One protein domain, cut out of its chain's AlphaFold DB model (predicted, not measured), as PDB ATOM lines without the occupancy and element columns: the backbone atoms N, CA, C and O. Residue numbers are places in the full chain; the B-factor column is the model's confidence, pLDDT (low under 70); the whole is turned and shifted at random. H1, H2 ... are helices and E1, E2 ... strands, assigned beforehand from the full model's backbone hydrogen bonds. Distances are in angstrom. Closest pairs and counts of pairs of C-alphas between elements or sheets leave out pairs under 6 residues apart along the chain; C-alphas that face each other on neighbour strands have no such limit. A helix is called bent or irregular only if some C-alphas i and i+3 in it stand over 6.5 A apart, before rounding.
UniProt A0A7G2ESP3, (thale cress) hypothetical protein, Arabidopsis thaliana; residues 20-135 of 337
ATOM      1  N   ILE A  20     239.612 199.876 284.930       94.38
ATOM      2  CA  ILE A  20     238.289 200.494 284.878       94.38
ATOM      3  C   ILE A  20     237.624 200.225 283.533       94.38
ATOM      4  O   ILE A  20     238.266 200.207 282.485       94.38
ATOM      5  N   GLY A  21     236.309 200.025 283.553       95.12
ATOM      6  CA  GLY A  21     235.554 199.831 282.328       95.12
ATOM      7  C   GLY A  21     234.086 200.199 282.446       95.12
ATOM      8  O   GLY A  21     233.598 200.576 283.514       95.12
ATOM      9  N   ILE A  22     233.387 200.095 281.320       95.94
ATOM     10  CA  ILE A  22     231.937 200.288 281.215       95.94
ATOM     11  C   ILE A  22     231.219 198.940 281.170       95.94
ATOM     12  O   ILE A  22     231.735 197.980 280.604       95.94
ATOM     13  N   VAL A  23     230.021 198.868 281.754       97.94
ATOM     14  CA  VAL A  23     229.140 197.696 281.673       97.94
ATOM     15  C   VAL A  23     227.952 198.022 280.774       97.94
ATOM     16  O   VAL A  23     227.309 199.052 280.967       97.94
ATOM     17  N   LEU A  24     227.669 197.154 279.805       98.31
ATOM     18  CA  LEU A  24     226.549 197.268 278.875       98.31
ATOM     19  C   LEU A  24     225.590 196.096 279.050       98.31
ATOM     20  O   LEU A  24     226.027 194.983 279.330       98.31
ATOM     21  N   SER A  25     224.302 196.326 278.799       98.00
ATOM     22  CA  SER A  25     223.254 195.299 278.890       98.00
ATOM     23  C   SER A  25     222.600 195.013 277.535       98.00
ATOM     24  O   SER A  25     221.402 195.265 277.382       98.00
ATOM     25  N   PRO A  26     223.359 194.554 276.519       97.44
ATOM     26  CA  PRO A  26     222.808 194.371 275.188       97.44
ATOM     27  C   PRO A  26     221.884 193.157 275.125       97.44
ATOM     28  O   PRO A  26     222.149 192.103 275.713       97.44
ATOM     29  N   ARG A  27     220.839 193.270 274.305       96.81
ATOM     30  CA  ARG A  27     220.186 192.087 273.724       96.81
ATOM     31  C   ARG A  27     220.898 191.683 272.441       96.81
ATOM     32  O   ARG A  27     221.410 192.531 271.713       96.81
ATOM     33  N   TRP A  28     220.861 190.392 272.131       98.38
ATOM     34  CA  TRP A  28     221.167 189.944 270.776       98.38
ATOM     35  C   TRP A  28     219.957 190.151 269.849       98.38
ATOM     36  O   TRP A  28     218.810 190.061 270.298       98.38
ATOM     37  N   PHE A  29     220.205 190.423 268.566       98.25
ATOM     38  CA  PHE A  29     219.159 190.605 267.561       98.25
ATOM     39  C   PHE A  29     219.356 189.670 266.371       98.25
ATOM     40  O   PHE A  29     220.366 189.738 265.679       98.25
ATOM     41  N   GLU A  30     218.353 188.837 266.116       98.38
ATOM     42  CA  GLU A  30     218.226 188.054 264.885       98.38
ATOM     43  C   GLU A  30     217.350 188.803 263.871       98.38
ATOM     44  O   GLU A  30     216.419 189.501 264.280       98.38
ATOM     45  N   PRO A  31     217.556 188.659 262.554       98.25
ATOM     46  CA  PRO A  31     216.627 189.209 261.569       98.25
ATOM     47  C   PRO A  31     215.253 188.528 261.678       98.25
ATOM     48  O   PRO A  31     215.159 187.305 261.794       98.25
ATOM     49  N   TYR A  32     214.169 189.306 261.617       98.38
ATOM     50  CA  TYR A  32     212.797 188.780 261.665       98.38
ATOM     51  C   TYR A  32     212.486 187.811 260.515       98.38
ATOM     52  O   TYR A  32     211.816 186.795 260.726       98.38
ATOM     53  N   HIS A  33     213.001 188.094 259.319       97.88
ATOM     54  CA  HIS A  33     213.047 187.172 258.194       97.88
ATOM     55  C   HIS A  33     214.498 187.004 257.717       97.88
ATOM     56  O   HIS A  33     215.117 187.952 257.237       97.88
ATOM     57  N   SER A  34     215.045 185.787 257.791       95.31
ATOM     58  CA  SER A  34     216.462 185.510 257.488       95.31
ATOM     59  C   SER A  34     216.874 185.784 256.042       95.31
ATOM     60  O   SER A  34     218.052 186.009 255.785       95.31
ATOM     61  N   ASP A  35     215.938 185.785 255.093       97.06
ATOM     62  CA  ASP A  35     216.228 186.116 253.687       97.06
ATOM     63  C   ASP A  35     215.968 187.589 253.331       97.06
ATOM     64  O   ASP A  35     216.264 188.010 252.215       97.06
ATOM     65  N   SER A  36     215.446 188.387 254.267       98.19
ATOM     66  CA  SER A  36     215.180 189.810 254.045       98.19
ATOM     67  C   SER A  36     216.433 190.635 254.330       98.19
ATOM     68  O   SER A  36     216.940 190.642 255.453       98.19
ATOM     69  N   THR A  37     216.931 191.349 253.320       98.25
ATOM     70  CA  THR A  37     218.037 192.303 253.495       98.25
ATOM     71  C   THR A  37     217.660 193.403 254.486       98.25
ATOM     72  O   THR A  37     218.449 193.712 255.374       98.25
ATOM     73  N   ASP A  38     216.429 193.914 254.419       98.12
ATOM     74  CA  ASP A  38     215.965 194.990 255.299       98.12
ATOM     75  C   ASP A  38     215.972 194.574 256.779       98.12
ATOM     76  O   ASP A  38     216.336 195.370 257.649       98.12
ATOM     77  N   ASP A  39     215.609 193.320 257.076       98.44
ATOM     78  CA  ASP A  39     215.610 192.789 258.447       98.44
ATOM     79  C   ASP A  39     217.028 192.478 258.946       98.44
ATOM     80  O   ASP A  39     217.310 192.646 260.134       98.44
ATOM     81  N   LYS A  40     217.948 192.083 258.055       98.50
ATOM     82  CA  LYS A  40     219.379 191.955 258.392       98.50
ATOM     83  C   LYS A  40     219.974 193.306 258.761       98.50
ATOM     84  O   LYS A  40     220.548 193.450 259.837       98.50
ATOM     85  N   GLU A  41     219.748 194.319 257.930       98.19
ATOM     86  CA  GLU A  41     220.174 195.686 258.228       98.19
ATOM     87  C   GLU A  41     219.473 196.235 259.484       98.19
ATOM     88  O   GLU A  41     220.045 197.037 260.224       98.19
ATOM     89  N   ALA A  42     218.235 195.812 259.768       98.19
ATOM     90  CA  ALA A  42     217.547 196.156 261.013       98.19
ATOM     91  C   ALA A  42     218.240 195.563 262.245       98.19
ATOM     92  O   ALA A  42     218.385 196.266 263.248       98.19
ATOM     93  N   ALA A  43     218.700 194.312 262.177       98.00
ATOM     94  CA  ALA A  43     219.483 193.702 263.248       98.00
ATOM     95  C   ALA A  43     220.810 194.452 263.474       98.00
ATOM     96  O   ALA A  43     221.144 194.770 264.616       98.00
ATOM     97  N   GLU A  44     221.508 194.842 262.401       97.62
ATOM     98  CA  GLU A  44     222.731 195.658 262.487       97.62
ATOM     99  C   GLU A  44     222.475 197.022 263.144       97.62
ATOM    100  O   GLU A  44     223.211 197.431 264.048       97.62
ATOM    101  N   ARG A  45     221.393 197.715 262.757       97.69
ATOM    102  CA  ARG A  45     220.972 198.970 263.407       97.69
ATOM    103  C   ARG A  45     220.680 198.771 264.888       97.69
ATOM    104  O   ARG A  45     221.103 199.592 265.698       97.69
ATOM    105  N   ALA A  46     219.978 197.700 265.256       97.25
ATOM    106  CA  ALA A  46     219.670 197.404 266.652       97.25
ATOM    107  C   ALA A  46     220.942 197.183 267.484       97.25
ATOM    108  O   ALA A  46     221.103 197.817 268.525       97.25
ATOM    109  N   LEU A  47     221.880 196.367 266.994       97.62
ATOM    110  CA  LEU A  47     223.158 196.117 267.668       97.62
ATOM    111  C   LEU A  47     224.019 197.380 267.771       97.62
ATOM    112  O   LEU A  47     224.656 197.616 268.799       97.62
ATOM    113  N   ALA A  48     224.004 198.236 266.751       97.19
ATOM    114  CA  ALA A  48     224.706 199.508 266.816       97.19
ATOM    115  C   ALA A  48     224.117 200.457 267.868       97.19
ATOM    116  O   ALA A  48     224.875 201.173 268.512       97.19
ATOM    117  N   PHE A  49     222.802 200.457 268.084       96.56
ATOM    118  CA  PHE A  49     222.173 201.263 269.138       96.56
ATOM    119  C   PHE A  49     222.362 200.663 270.542       96.56
ATOM    120  O   PHE A  49     222.443 201.410 271.514       96.56
ATOM    121  N   GLU A  50     222.465 199.338 270.663       95.19
ATOM    122  CA  GLU A  50     222.629 198.650 271.954       95.19
ATOM    123  C   GLU A  50     224.091 198.628 272.427       95.19
ATOM    124  O   GLU A  50     224.378 198.920 273.588       95.19
ATOM    125  N   ILE A  51     225.025 198.331 271.520       97.44
ATOM    126  CA  ILE A  51     226.459 198.183 271.814       97.44
ATOM    127  C   ILE A  51     227.245 199.375 271.265       97.44
ATOM    128  O   ILE A  51     227.930 200.072 272.018       97.44
ATOM    129  N   GLY A  52     227.124 199.630 269.957       97.25
ATOM    130  CA  GLY A  52     227.949 200.609 269.241       97.25
ATOM    131  C   GLY A  52     227.822 202.036 269.767       97.25
ATOM    132  O   GLY A  52     228.826 202.732 269.882       97.25
ATOM    133  N   TRP A  53     226.618 202.452 270.168       96.50
ATOM    134  CA  TRP A  53     226.353 203.765 270.758       96.50
ATOM    135  C   TRP A  53     227.299 204.033 271.930       96.50
ATOM    136  O   TRP A  53     227.785 205.147 272.079       96.50
ATOM    137  N   HIS A  54     227.591 203.017 272.741       96.38
ATOM    138  CA  HIS A  54     228.397 203.161 273.944       96.38
ATOM    139  C   HIS A  54     229.874 202.829 273.712       96.38
ATOM    140  O   HIS A  54     230.735 203.552 274.214       96.38
ATOM    141  N   LEU A  55     230.180 201.763 272.962       96.75
ATOM    142  CA  LEU A  55     231.568 201.330 272.768       96.75
ATOM    143  C   LEU A  55     232.320 202.145 271.722       96.75
ATOM    144  O   LEU A  55     233.475 202.473 271.974       96.75
ATOM    145  N   ASP A  56     231.710 202.534 270.598       97.38
ATOM    146  CA  ASP A  56     232.440 203.321 269.597       97.38
ATOM    147  C   ASP A  56     232.956 204.649 270.195       97.38
ATOM    148  O   ASP A  56     234.135 204.940 269.997       97.38
ATOM    149  N   PRO A  57     232.204 205.407 271.026       96.75
ATOM    150  CA  PRO A  57     232.772 206.570 271.705       96.75
ATOM    151  C   PRO A  57     233.968 206.220 272.589       96.75
ATOM    152  O   PRO A  57     235.001 206.874 272.518       96.75
ATOM    153  N   VAL A  58     233.864 205.165 273.390       94.94
ATOM    154  CA  VAL A  58     234.893 204.774 274.364       94.94
ATOM    155  C   VAL A  58     236.167 204.222 273.707       94.94
ATOM    156  O   VAL A  58     237.247 204.305 274.291       94.94
ATOM    157  N   ILE A  59     236.071 203.675 272.495       93.94
ATOM    158  CA  ILE A  59     237.212 203.090 271.772       93.94
ATOM    159  C   ILE A  59     237.745 204.036 270.692       93.94
ATOM    160  O   ILE A  59     238.955 204.186 270.532       93.94
ATOM    161  N   HIS A  60     236.858 204.709 269.966       95.31
ATOM    162  CA  HIS A  60     237.182 205.511 268.784       95.31
ATOM    163  C   HIS A  60     236.988 207.019 268.991       95.31
ATOM    164  O   HIS A  60     237.437 207.800 268.157       95.31
ATOM    165  N   GLY A  61     236.371 207.445 270.096       96.00
ATOM    166  CA  GLY A  61     236.164 208.857 270.422       96.00
ATOM    167  C   GLY A  61     234.928 209.489 269.775       96.00
ATOM    168  O   GLY A  61     234.741 210.698 269.909       96.00
ATOM    169  N   ASP A  62     234.088 208.722 269.075       97.50
ATOM    170  CA  ASP A  62     232.862 209.226 268.447       97.50
ATOM    171  C   ASP A  62     231.801 208.123 268.281       97.50
ATOM    172  O   ASP A  62     232.100 206.935 268.372       97.50
ATOM    173  N   TYR A  63     230.548 208.507 268.039       98.06
ATOM    174  CA  TYR A  63     229.453 207.571 267.766       98.06
ATOM    175  C   TYR A  63     229.637 206.846 266.422       98.06
ATOM    176  O   TYR A  63     230.238 207.408 265.496       98.06
ATOM    177  N   PRO A  64     229.051 205.644 266.245       97.56
ATOM    178  CA  PRO A  64     229.080 204.975 264.953       97.56
ATOM    179  C   PRO A  64     228.215 205.738 263.940       97.56
ATOM    180  O   PRO A  64     227.146 206.257 264.280       97.56
ATOM    181  N   GLU A  65     228.628 205.750 262.671       97.44
ATOM    182  CA  GLU A  65     227.928 206.471 261.591       97.44
ATOM    183  C   GLU A  65     226.453 206.077 261.458       97.44
ATOM    184  O   GLU A  65     225.591 206.916 261.207       97.44
ATOM    185  N   ILE A  66     226.135 204.805 261.701       96.69
ATOM    186  CA  ILE A  66     224.757 204.317 261.692       96.69
ATOM    187  C   ILE A  66     223.915 204.989 262.791       96.69
ATOM    188  O   ILE A  66     222.809 205.441 262.517       96.69
ATOM    189  N   VAL A  67     224.441 205.172 264.005       96.88
ATOM    190  CA  VAL A  67     223.708 205.863 265.079       96.88
ATOM    191  C   VAL A  67     223.541 207.341 264.736       96.88
ATOM    192  O   VAL A  67     222.428 207.854 264.848       96.88
ATOM    193  N   LYS A  68     224.582 208.011 264.219       96.81
ATOM    194  CA  LYS A  68     224.489 209.414 263.767       96.81
ATOM    195  C   LYS A  68     223.426 209.598 262.683       96.81
ATOM    196  O   LYS A  68     222.609 210.512 262.776       96.81
ATOM    197  N   LYS A  69     223.397 208.705 261.686       95.56
ATOM    198  CA  LYS A  69     222.434 208.731 260.574       95.56
ATOM    199  C   LYS A  69     220.987 208.662 261.064       95.56
ATOM    200  O   LYS A  69     220.155 209.430 260.588       95.56
ATOM    201  N   TYR A  70     220.685 207.741 261.978       93.75
ATOM    202  CA  TYR A  70     219.308 207.473 262.411       93.75
ATOM    203  C   TYR A  70     218.849 208.376 263.567       93.75
ATOM    204  O   TYR A  70     217.699 208.810 263.597       93.75
ATOM    205  N   ALA A  71     219.741 208.732 264.493       92.12
ATOM    206  CA  ALA A  71     219.412 209.660 265.574       92.12
ATOM    207  C   ALA A  71     219.379 211.127 265.100       92.12
ATOM    208  O   ALA A  71     218.606 211.935 265.628       92.12
ATOM    209  N   GLY A  72     220.182 211.477 264.088       90.88
ATOM    210  CA  GLY A  72     220.253 212.821 263.520       90.88
ATOM    211  C   GLY A  72     220.547 213.889 264.577       90.88
ATOM    212  O   GLY A  72     221.315 213.673 265.511       90.88
ATOM    213  N   ASN A  73     219.872 215.034 264.474       91.19
ATOM    214  CA  ASN A  73     220.093 216.198 265.347       91.19
ATOM    215  C   ASN A  73     219.725 215.972 266.827       91.19
ATOM    216  O   ASN A  73     219.988 216.837 267.659       91.19
ATOM    217  N   LYS A  74     219.093 214.840 267.164       91.38
ATOM    218  CA  LYS A  74     218.789 214.468 268.555       91.38
ATOM    219  C   LYS A  74     220.025 213.950 269.292       91.38
ATOM    220  O   LYS A  74     220.018 213.920 270.518       91.38
ATOM    221  N   LEU A  75     221.062 213.537 268.558       94.75
ATOM    222  CA  LEU A  75     222.318 213.050 269.110       94.75
ATOM    223  C   LEU A  75     223.321 214.208 269.225       94.75
ATOM    224  O   LEU A  75     223.747 214.742 268.200       94.75
ATOM    225  N   PRO A  76     223.720 214.612 270.444       95.69
ATOM    226  CA  PRO A  76     224.757 215.622 270.614       95.69
ATOM    227  C   PRO A  76     226.090 215.138 270.044       95.69
ATOM    228  O   PRO A  76     226.427 213.964 270.171       95.69
ATOM    229  N   SER A  77     226.878 216.045 269.474       95.94
ATOM    230  CA  SER A  77     228.249 215.748 269.050       95.94
ATOM    231  C   SER A  77     229.243 216.006 270.181       95.94
ATOM    232  O   SER A  77     229.039 216.896 271.008       95.94
ATOM    233  N   PHE A  78     230.343 215.256 270.195       96.56
ATOM    234  CA  PHE A  78     231.454 215.521 271.103       96.56
ATOM    235  C   PHE A  78     232.315 216.679 270.593       96.56
ATOM    236  O   PHE A  78     232.540 216.817 269.390       96.56
ATOM    237  N   THR A  79     232.843 217.497 271.507       97.00
ATOM    238  CA  THR A  79     233.944 218.407 271.158       97.00
ATOM    239  C   THR A  79     235.226 217.614 270.902       97.00
ATOM    240  O   THR A  79     235.343 216.449 271.292       97.00
ATOM    241  N   VAL A  80     236.228 218.251 270.291       96.94
ATOM    242  CA  VAL A  80     237.538 217.626 270.045       96.94
ATOM    243  C   VAL A  80     238.187 217.159 271.353       96.94
ATOM    244  O   VAL A  80     238.774 216.080 271.409       96.94
ATOM    245  N   GLU A  81     238.064 217.944 272.421       94.94
ATOM    246  CA  GLU A  81     238.592 217.616 273.746       94.94
ATOM    247  C   GLU A  81     237.860 216.412 274.339       94.94
ATOM    248  O   GLU A  81     238.501 215.475 274.808       94.94
ATOM    249  N   GLN A  82     236.524 216.393 274.267       95.44
ATOM    250  CA  GLN A  82     235.717 215.273 274.761       95.44
ATOM    251  C   GLN A  82     236.012 213.976 274.004       95.44
ATOM    252  O   GLN A  82     236.168 212.932 274.633       95.44
ATOM    253  N   SER A  83     236.133 214.049 272.677       96.19
ATOM    254  CA  SER A  83     236.470 212.913 271.817       96.19
ATOM    255  C   SER A  83     237.825 212.302 272.196       96.19
ATOM    256  O   SER A  83     237.922 211.097 272.434       96.19
ATOM    257  N   LYS A  84     238.854 213.141 272.386       94.06
ATOM    258  CA  LYS A  84     240.182 212.699 272.844       94.06
ATOM    259  C   LYS A  84     240.154 212.064 274.232       94.06
ATOM    260  O   LYS A  84     240.868 211.099 274.466       94.06
ATOM    261  N   MET A  85     239.354 212.603 275.151       92.38
ATOM    262  CA  MET A  85     239.215 212.025 276.489       92.38
ATOM    263  C   MET A  85     238.456 210.689 276.477       92.38
ATOM    264  O   MET A  85     238.649 209.874 277.377       92.38
ATOM    265  N   LEU A  86     237.558 210.484 275.507       93.62
ATOM    266  CA  LEU A  86     236.757 209.265 275.375       93.62
ATOM    267  C   LEU A  86     237.570 208.117 274.790       93.62
ATOM    268  O   LEU A  86     237.399 206.981 275.223       93.62
ATOM    269  N   GLN A  87     238.444 208.410 273.835       92.62
ATOM    270  CA  GLN A  87     239.223 207.399 273.141       92.62
ATOM    271  C   GLN A  87     240.072 206.571 274.122       92.62
ATOM    272  O   GLN A  87     240.862 207.110 274.898       92.62
ATOM    273  N   ASN A  88     239.915 205.245 274.081       89.62
ATOM    274  CA  ASN A  88     240.590 204.282 274.960       89.62
ATOM    275  C   ASN A  88     240.384 204.561 276.466       89.62
ATOM    276  O   ASN A  88     241.279 204.365 277.301       89.62
ATOM    277  N   SER A  89     239.184 205.023 276.833       93.88
ATOM    278  CA  SER A  89     238.803 205.309 278.226       93.88
ATOM    279  C   SER A  89     238.241 204.094 278.982       93.88
ATOM    280  O   SER A  89     237.617 204.248 280.027       93.88
ATOM    281  N   SER A  90     238.461 202.881 278.475       94.81
ATOM    282  CA  SER A  90     238.015 201.632 279.097       94.81
ATOM    283  C   SER A  90     239.049 200.542 278.862       94.81
ATOM    284  O   SER A  90     239.484 200.343 277.730       94.81
ATOM    285  N   ASP A  91     239.433 199.843 279.926       94.75
ATOM    286  CA  ASP A  91     240.448 198.783 279.884       94.75
ATOM    287  C   ASP A  91     239.822 197.407 279.570       94.75
ATOM    288  O   ASP A  91     240.498 196.482 279.122       94.75
ATOM    289  N   PHE A  92     238.516 197.274 279.807       97.00
ATOM    290  CA  PHE A  92     237.683 196.113 279.490       97.00
ATOM    291  C   PHE A  92     236.237 196.562 279.238       97.00
ATOM    292  O   PHE A  92     235.875 197.695 279.563       97.00
ATOM    293  N   VAL A  93     235.386 195.669 278.736       98.19
ATOM    294  CA  VAL A  93     233.929 195.857 278.713       98.19
ATOM    295  C   VAL A  93     233.237 194.811 279.584       98.19
ATOM    296  O   VAL A  93     233.532 193.618 279.536       98.19
ATOM    297  N   GLY A  94     232.318 195.261 280.430       98.50
ATOM    298  CA  GLY A  94     231.386 194.392 281.131       98.50
ATOM    299  C   GLY A  94     230.142 194.139 280.285       98.50
ATOM    300  O   GLY A  94     229.598 195.078 279.712       98.50
ATOM    301  N   ILE A  95     229.668 192.897 280.229       98.75
ATOM    302  CA  ILE A  95     228.446 192.527 279.512       98.75
ATOM    303  C   ILE A  95     227.445 191.889 280.469       98.75
ATOM    304  O   ILE A  95     227.748 190.909 281.150       98.75
ATOM    305  N   ASN A  96     226.246 192.453 280.473       98.81
ATOM    306  CA  ASN A  96     225.059 191.954 281.142       98.81
ATOM    307  C   ASN A  96     224.151 191.330 280.077       98.81
ATOM    308  O   ASN A  96     223.347 192.022 279.449       98.81
ATOM    309  N   TYR A  97     224.318 190.035 279.817       98.75
ATOM    310  CA  TYR A  97     223.561 189.343 278.775       98.75
ATOM    311  C   TYR A  97     222.447 188.502 279.383       98.75
ATOM    312  O   TYR A  97     222.686 187.712 280.293       98.75
ATOM    313  N   TYR A  98     221.243 188.618 278.825       98.19
ATOM    314  CA  TYR A  98     220.062 187.923 279.340       98.19
ATOM    315  C   TYR A  98     219.248 187.200 278.263       98.19
ATOM    316  O   TYR A  98     218.725 186.116 278.519       98.19
ATOM    317  N   THR A  99     219.081 187.803 277.080       97.56
ATOM    318  CA  THR A  99     218.098 187.354 276.081       97.56
ATOM    319  C   THR A  99     218.379 187.935 274.690       97.56
ATOM    320  O   THR A  99     219.208 188.835 274.526       97.56
ATOM    321  N   ALA A 100     217.619 187.470 273.698       98.06
ATOM    322  CA  ALA A 100     217.625 187.961 272.324       98.06
ATOM    323  C   ALA A 100     216.221 188.390 271.862       98.06
ATOM    324  O   ALA A 100     215.212 188.092 272.513       98.06
ATOM    325  N   ARG A 101     216.130 189.095 270.732       97.75
ATOM    326  CA  ARG A 101     214.873 189.430 270.036       97.75
ATOM    327  C   ARG A 101     215.050 189.305 268.526       97.75
ATOM    328  O   ARG A 101     216.165 189.344 268.024       97.75
ATOM    329  N   PHE A 102     213.942 189.219 267.801       98.44
ATOM    330  CA  PHE A 102     213.945 189.438 266.361       98.44
ATOM    331  C   PHE A 102     213.840 190.937 266.051       98.44
ATOM    332  O   PHE A 102     213.084 191.659 266.706       98.44
ATOM    333  N   ALA A 103     214.585 191.399 265.055       98.06
ATOM    334  CA  ALA A 103     214.551 192.749 264.514       98.06
ATOM    335  C   ALA A 103     213.835 192.734 263.159       98.06
ATOM    336  O   ALA A 103     214.312 192.119 262.208       98.06
ATOM    337  N   ALA A 104     212.692 193.412 263.079       98.00
ATOM    338  CA  ALA A 104     212.007 193.685 261.821       98.00
ATOM    339  C   ALA A 104     212.279 195.127 261.382       98.00
ATOM    340  O   ALA A 104     212.289 196.043 262.215       98.00
ATOM    341  N   HIS A 105     212.467 195.349 260.083       97.62
ATOM    342  CA  HIS A 105     212.555 196.698 259.543       97.62
ATOM    343  C   HIS A 105     211.234 197.446 259.740       97.62
ATOM    344  O   HIS A 105     210.161 196.965 259.374       97.62
ATOM    345  N   LEU A 106     211.322 198.649 260.312       95.31
ATOM    346  CA  LEU A 106     210.187 199.547 260.475       95.31
ATOM    347  C   LEU A 106     210.322 200.714 259.478       95.31
ATOM    348  O   LEU A 106     211.076 201.651 259.746       95.31
ATOM    349  N   PRO A 107     209.619 200.684 258.330       92.00
ATOM    350  CA  PRO A 107     209.840 201.645 257.246       92.00
ATOM    351  C   PRO A 107     209.315 203.050 257.558       92.00
ATOM    352  O   PRO A 107     209.774 204.025 256.965       92.00
ATOM    353  N   HIS A 108     208.355 203.173 258.478       88.38
ATOM    354  CA  HIS A 108     207.709 204.440 258.796       88.38
ATOM    355  C   HIS A 108     207.711 204.713 260.299       88.38
ATOM    356  O   HIS A 108     207.216 203.904 261.086       88.38
ATOM    357  N   ILE A 109     208.233 205.882 260.677       89.38
ATOM    358  CA  ILE A 109     208.169 206.416 262.037       89.38
ATOM    359  C   ILE A 109     207.214 207.603 262.040       89.38
ATOM    360  O   ILE A 109     207.360 208.511 261.227       89.38
ATOM    361  N   ASP A 110     206.264 207.591 262.972       88.12
ATOM    362  CA  ASP A 110     205.372 208.720 263.225       88.12
ATOM    363  C   ASP A 110     206.195 209.908 263.773       88.12
ATOM    364  O   ASP A 110     206.692 209.825 264.905       88.12
ATOM    365  N   PRO A 111     206.370 211.003 263.006       85.12
ATOM    366  CA  PRO A 111     207.187 212.138 263.427       85.12
ATOM    367  C   PRO A 111     206.565 212.905 264.603       85.12
ATOM    368  O   PRO A 111     207.285 213.605 265.313       85.12
ATOM    369  N   GLU A 112     205.259 212.755 264.846       89.56
ATOM    370  CA  GLU A 112     204.572 213.373 265.987       89.56
ATOM    371  C   GLU A 112     204.806 212.602 267.294       89.56
ATOM    372  O   GLU A 112     204.539 213.117 268.382       89.56
ATOM    373  N   LYS A 113     205.324 211.368 267.213       86.50
ATOM    374  CA  LYS A 113     205.587 210.496 268.367       86.50
ATOM    375  C   LYS A 113     207.040 210.014 268.383       86.50
ATOM    376  O   LYS A 113     207.281 208.804 268.291       86.50
ATOM    377  N   PRO A 114     208.018 210.927 268.538       81.06
ATOM    378  CA  PRO A 114     209.419 210.544 268.613       81.06
ATOM    379  C   PRO A 114     209.645 209.634 269.822       81.06
ATOM    380  O   PRO A 114     209.246 209.943 270.947       81.06
ATOM    381  N   ARG A 115     210.290 208.489 269.595       87.12
ATOM    382  CA  ARG A 115     210.656 207.536 270.646       87.12
ATOM    383  C   ARG A 115     212.037 206.999 270.350       87.12
ATOM    384  O   ARG A 115     212.268 206.497 269.255       87.12
ATOM    385  N   PHE A 116     212.889 206.963 271.371       87.12
ATOM    386  CA  PHE A 116     214.196 206.304 271.293       87.12
ATOM    387  C   PHE A 116     214.092 204.900 270.674       87.12
ATOM    388  O   PHE A 116     214.845 204.556 269.774       87.12
ATOM    389  N   LYS A 117     213.079 204.119 271.084       85.06
ATOM    390  CA  LYS A 117     212.843 202.749 270.600       85.06
ATOM    391  C   LYS A 117     212.522 202.648 269.098       85.06
ATOM    392  O   LYS A 117     212.575 201.554 268.556       85.06
ATOM    393  N   THR A 118     212.139 203.736 268.437       87.75
ATOM    394  CA  THR A 118     211.808 203.727 267.005       87.75
ATOM    395  C   THR A 118     212.788 204.531 266.158       87.75
ATOM    396  O   THR A 118     212.734 204.435 264.937       87.75
ATOM    397  N   ASP A 119     213.695 205.291 266.773       89.00
ATOM    398  CA  ASP A 119     214.637 206.165 266.066       89.00
ATOM    399  C   ASP A 119     215.577 205.397 265.129       89.00
ATOM    400  O   ASP A 119     215.968 205.911 264.087       89.00
ATOM    401  N   HIS A 120     215.880 204.139 265.440       92.38
ATOM    402  CA  HIS A 120     216.685 203.240 264.609       92.38
ATOM    403  C   HIS A 120     215.886 202.456 263.560       92.38
ATOM    404  O   HIS A 120     216.458 201.610 262.871       92.38
ATOM    405  N   HIS A 121     214.584 202.731 263.396       95.31
ATOM    406  CA  HIS A 121     213.722 202.084 262.397       95.31
ATOM    407  C   HIS A 121     213.715 200.549 262.538       95.31
ATOM    408  O   HIS A 121     213.877 199.802 261.561       95.31
ATOM    409  N   VAL A 122     213.566 200.076 263.779       96.12
ATOM    410  CA  VAL A 122     213.477 198.651 264.115       96.12
ATOM    411  C   VAL A 122     212.262 198.398 264.996       96.12
ATOM    412  O   VAL A 122     212.043 199.081 265.996       96.12
ATOM    413  N   GLU A 123     211.494 197.370 264.655       95.62
ATOM    414  CA  GLU A 123     210.491 196.780 265.533       95.62
ATOM    415  C   GLU A 123     211.055 195.505 266.172       95.62
ATOM    416  O   GLU A 123     211.570 194.623 265.485       95.62
ATOM    417  N   TRP A 124     210.966 195.399 267.499       94.81
ATOM    418  CA  TRP A 124     211.422 194.216 268.232       94.81
ATOM    419  C   TRP A 124     210.299 193.201 268.359       94.81
ATOM    420  O   TRP A 124     209.223 193.535 268.862       94.81
ATOM    421  N   LYS A 125     210.575 191.953 267.990       96.19
ATOM    422  CA  LYS A 125     209.605 190.858 268.030       96.19
ATOM    423  C   LYS A 125     210.126 189.679 268.841       96.19
ATOM    424  O   LYS A 125     211.326 189.424 268.912       96.19
ATOM    425  N   LEU A 126     209.199 188.985 269.495       95.69
ATOM    426  CA  LEU A 126     209.474 187.719 270.183       95.69
ATOM    427  C   LEU A 126     209.464 186.538 269.215       95.69
ATOM    428  O   LEU A 126     210.194 185.577 269.429       95.69
ATOM    429  N   THR A 127     208.664 186.632 268.154       97.06
ATOM    430  CA  THR A 127     208.564 185.631 267.097       97.06
ATOM    431  C   THR A 127     209.142 186.141 265.785       97.06
ATOM    432  O   THR A 127     209.111 187.343 265.505       97.06
ATOM    433  N   ASN A 128     209.662 185.223 264.977       96.75
ATOM    434  CA  ASN A 128     210.065 185.502 263.600       96.75
ATOM    435  C   ASN A 128     208.863 185.428 262.636       96.75
ATOM    436  O   ASN A 128     207.735 185.147 263.047       96.75
ATOM    437  N   HIS A 129     209.108 185.631 261.337       96.12
ATOM    438  CA  HIS A 129     208.062 185.598 260.306       96.12
ATOM    439  C   HIS A 129     207.282 184.272 260.231       96.12
ATOM    440  O   HIS A 129     206.102 184.271 259.893       96.12
ATOM    441  N   SER A 130     207.914 183.152 260.591       96.75
ATOM    442  CA  SER A 130     207.279 181.826 260.628       96.75
ATOM    443  C   SER A 130     206.530 181.519 261.934       96.75
ATOM    444  O   SER A 130     205.967 180.438 262.076       96.75
ATOM    445  N   GLY A 131     206.532 182.443 262.901       95.88
ATOM    446  CA  GLY A 131     205.928 182.243 264.220       95.88
ATOM    447  C   GLY A 131     206.822 181.513 265.229       95.88
ATOM    448  O   GLY A 131     206.364 181.210 266.326       95.88
ATOM    449  N   HIS A 132     208.092 181.252 264.904       95.44
ATOM    450  CA  HIS A 132     209.044 180.651 265.840       95.44
ATOM    451  C   HIS A 132     209.457 181.664 266.912       95.44
ATOM    452  O   HIS A 132     209.861 182.780 266.582       95.44
ATOM    453  N   ILE A 133     209.355 181.267 268.180       95.75
ATOM    454  CA  ILE A 133     209.692 182.087 269.348       95.75
ATOM    455  C   ILE A 133     211.207 182.055 269.573       95.75
ATOM    456  O   ILE A 133     211.829 181.011 269.415       95.75
ATOM    457  N   ILE A 134     211.795 183.191 269.959       95.88
ATOM    458  CA  ILE A 134     213.253 183.377 270.083       95.88
ATOM    459  C   ILE A 134     213.945 182.379 271.031       95.88
ATOM    460  O   ILE A 134     215.145 182.143 270.914       95.88
ATOM    461  N   GLY A 135     213.202 181.799 271.972       95.25
ATOM    462  CA  GLY A 135     213.685 180.770 272.884       95.25
ATOM    463  C   GLY A 135     212.666 180.454 273.980       95.25
ATOM    464  O   GLY A 135     211.596 181.051 273.996       95.25
TER     465      GLY A 135
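What this domain is: This is residues 20 to 135 of the 337 residues of the protein "(thale cress) hypothetical protein" of Arabidopsis thaliana (UniProt A0A7G2ESP3). A small three-strand sheet, E2, E4 and E5, covers the first part of one long kinked helix, H1, which runs through the middle of the domain; a separate parallel pair, E1 and E3, runs beside its later part. H2 packs across another side of H1, and H3 packs on its end, while the short H4 lies near H1 and H2. The printed part has 116 residues, with four named helices and five named strands in the order E1 E2 H1 H2 H3 E3 E4 H4 E5. The larger sheet is mixed, in the order E2 E4 E5, and the class is mixed, helices and strands. The whole is compact, with a radius of gyration of the C-alphas of 15.5 A and spans of 48 by 33 by 23 A.

Where its parts are: Begin with the larger sheet: E2 is residues 28 to 31, E4 residues 100 to 105, 16.3 A long, and E5 residues 122 to 125. Find C-alpha 37 at (218.037, 192.303, 253.495); from there H1 runs 27.8 A to C-alpha 60 at (237.182, 205.511, 268.784). H2 is residues 65 to 74, 14.0 A, H3 residues 80 to 86, and H4 residues 116 to 119. E1, residues 21 to 24, begins with C-alpha 21 at (235.554, 199.831, 282.328), and E3 is residues 92 to 96, 13.4 A.

How they stand to each other: Look first at E4, the inner strand. It is parallel to E2, with N 101 and O 28 at 2.9 A, and antiparallel to E5, with N 102 and O 125 at 2.8 A. H1 is on one face of this sheet, giving two layers, a helix layer and a strand layer; it lies over E2 and E4 and stands up from the sheet, its line rising 50 degrees. The closest C-alphas of H1 and E4 are those of Asp 39 and Ala 104, 5.0 A apart. H1 has a kink of 60 degrees near residue 52; it is neither bent nor irregular, but only just: C-alphas 50 and 53 are 6.4 A apart. Beside residues 50 to 58 of H1, look for E1 and E3, which are parallel, with N 94 and O 22 at 2.8 A, within hydrogen-bond range. The closest C-alphas of E1 and H1 are those of Leu 24 and Ile 51, 7.1 A apart. With residues 45 to 53 alone, H1 touches H2 about perpendicular, at 78 degrees; their closest C-alphas, of Phe 49 and Val 67, are 6.3 A apart. With residues 57 to 60 alone, H1 touches H3 about perpendicular, at 86 degrees; the closest C-alphas are those of Val 58 and Leu 86, 5.0 A. H2 is irregular, with C-alphas 70 and 73 at 9.2 A, and is close but not clearly touching H4, where the closest C-alphas, of Ala 71 and Asp 119, are 5.9 A apart. In H3 every O i to N i+4 pair is within hydrogen-bond range; H1 has 16 of 20 and H2 4 of 6, and H4 is too short for such a pair.

The domain as a whole: The C-alphas farthest apart, of Glu 81 and Ser 130, are 49.3 A apart. The printed part has no cut and no long link; the link from E4 to H4, 10 residues, is short and the others are tight. The mean pLDDT of the printed part is 95.4, and no printed residue is under 70.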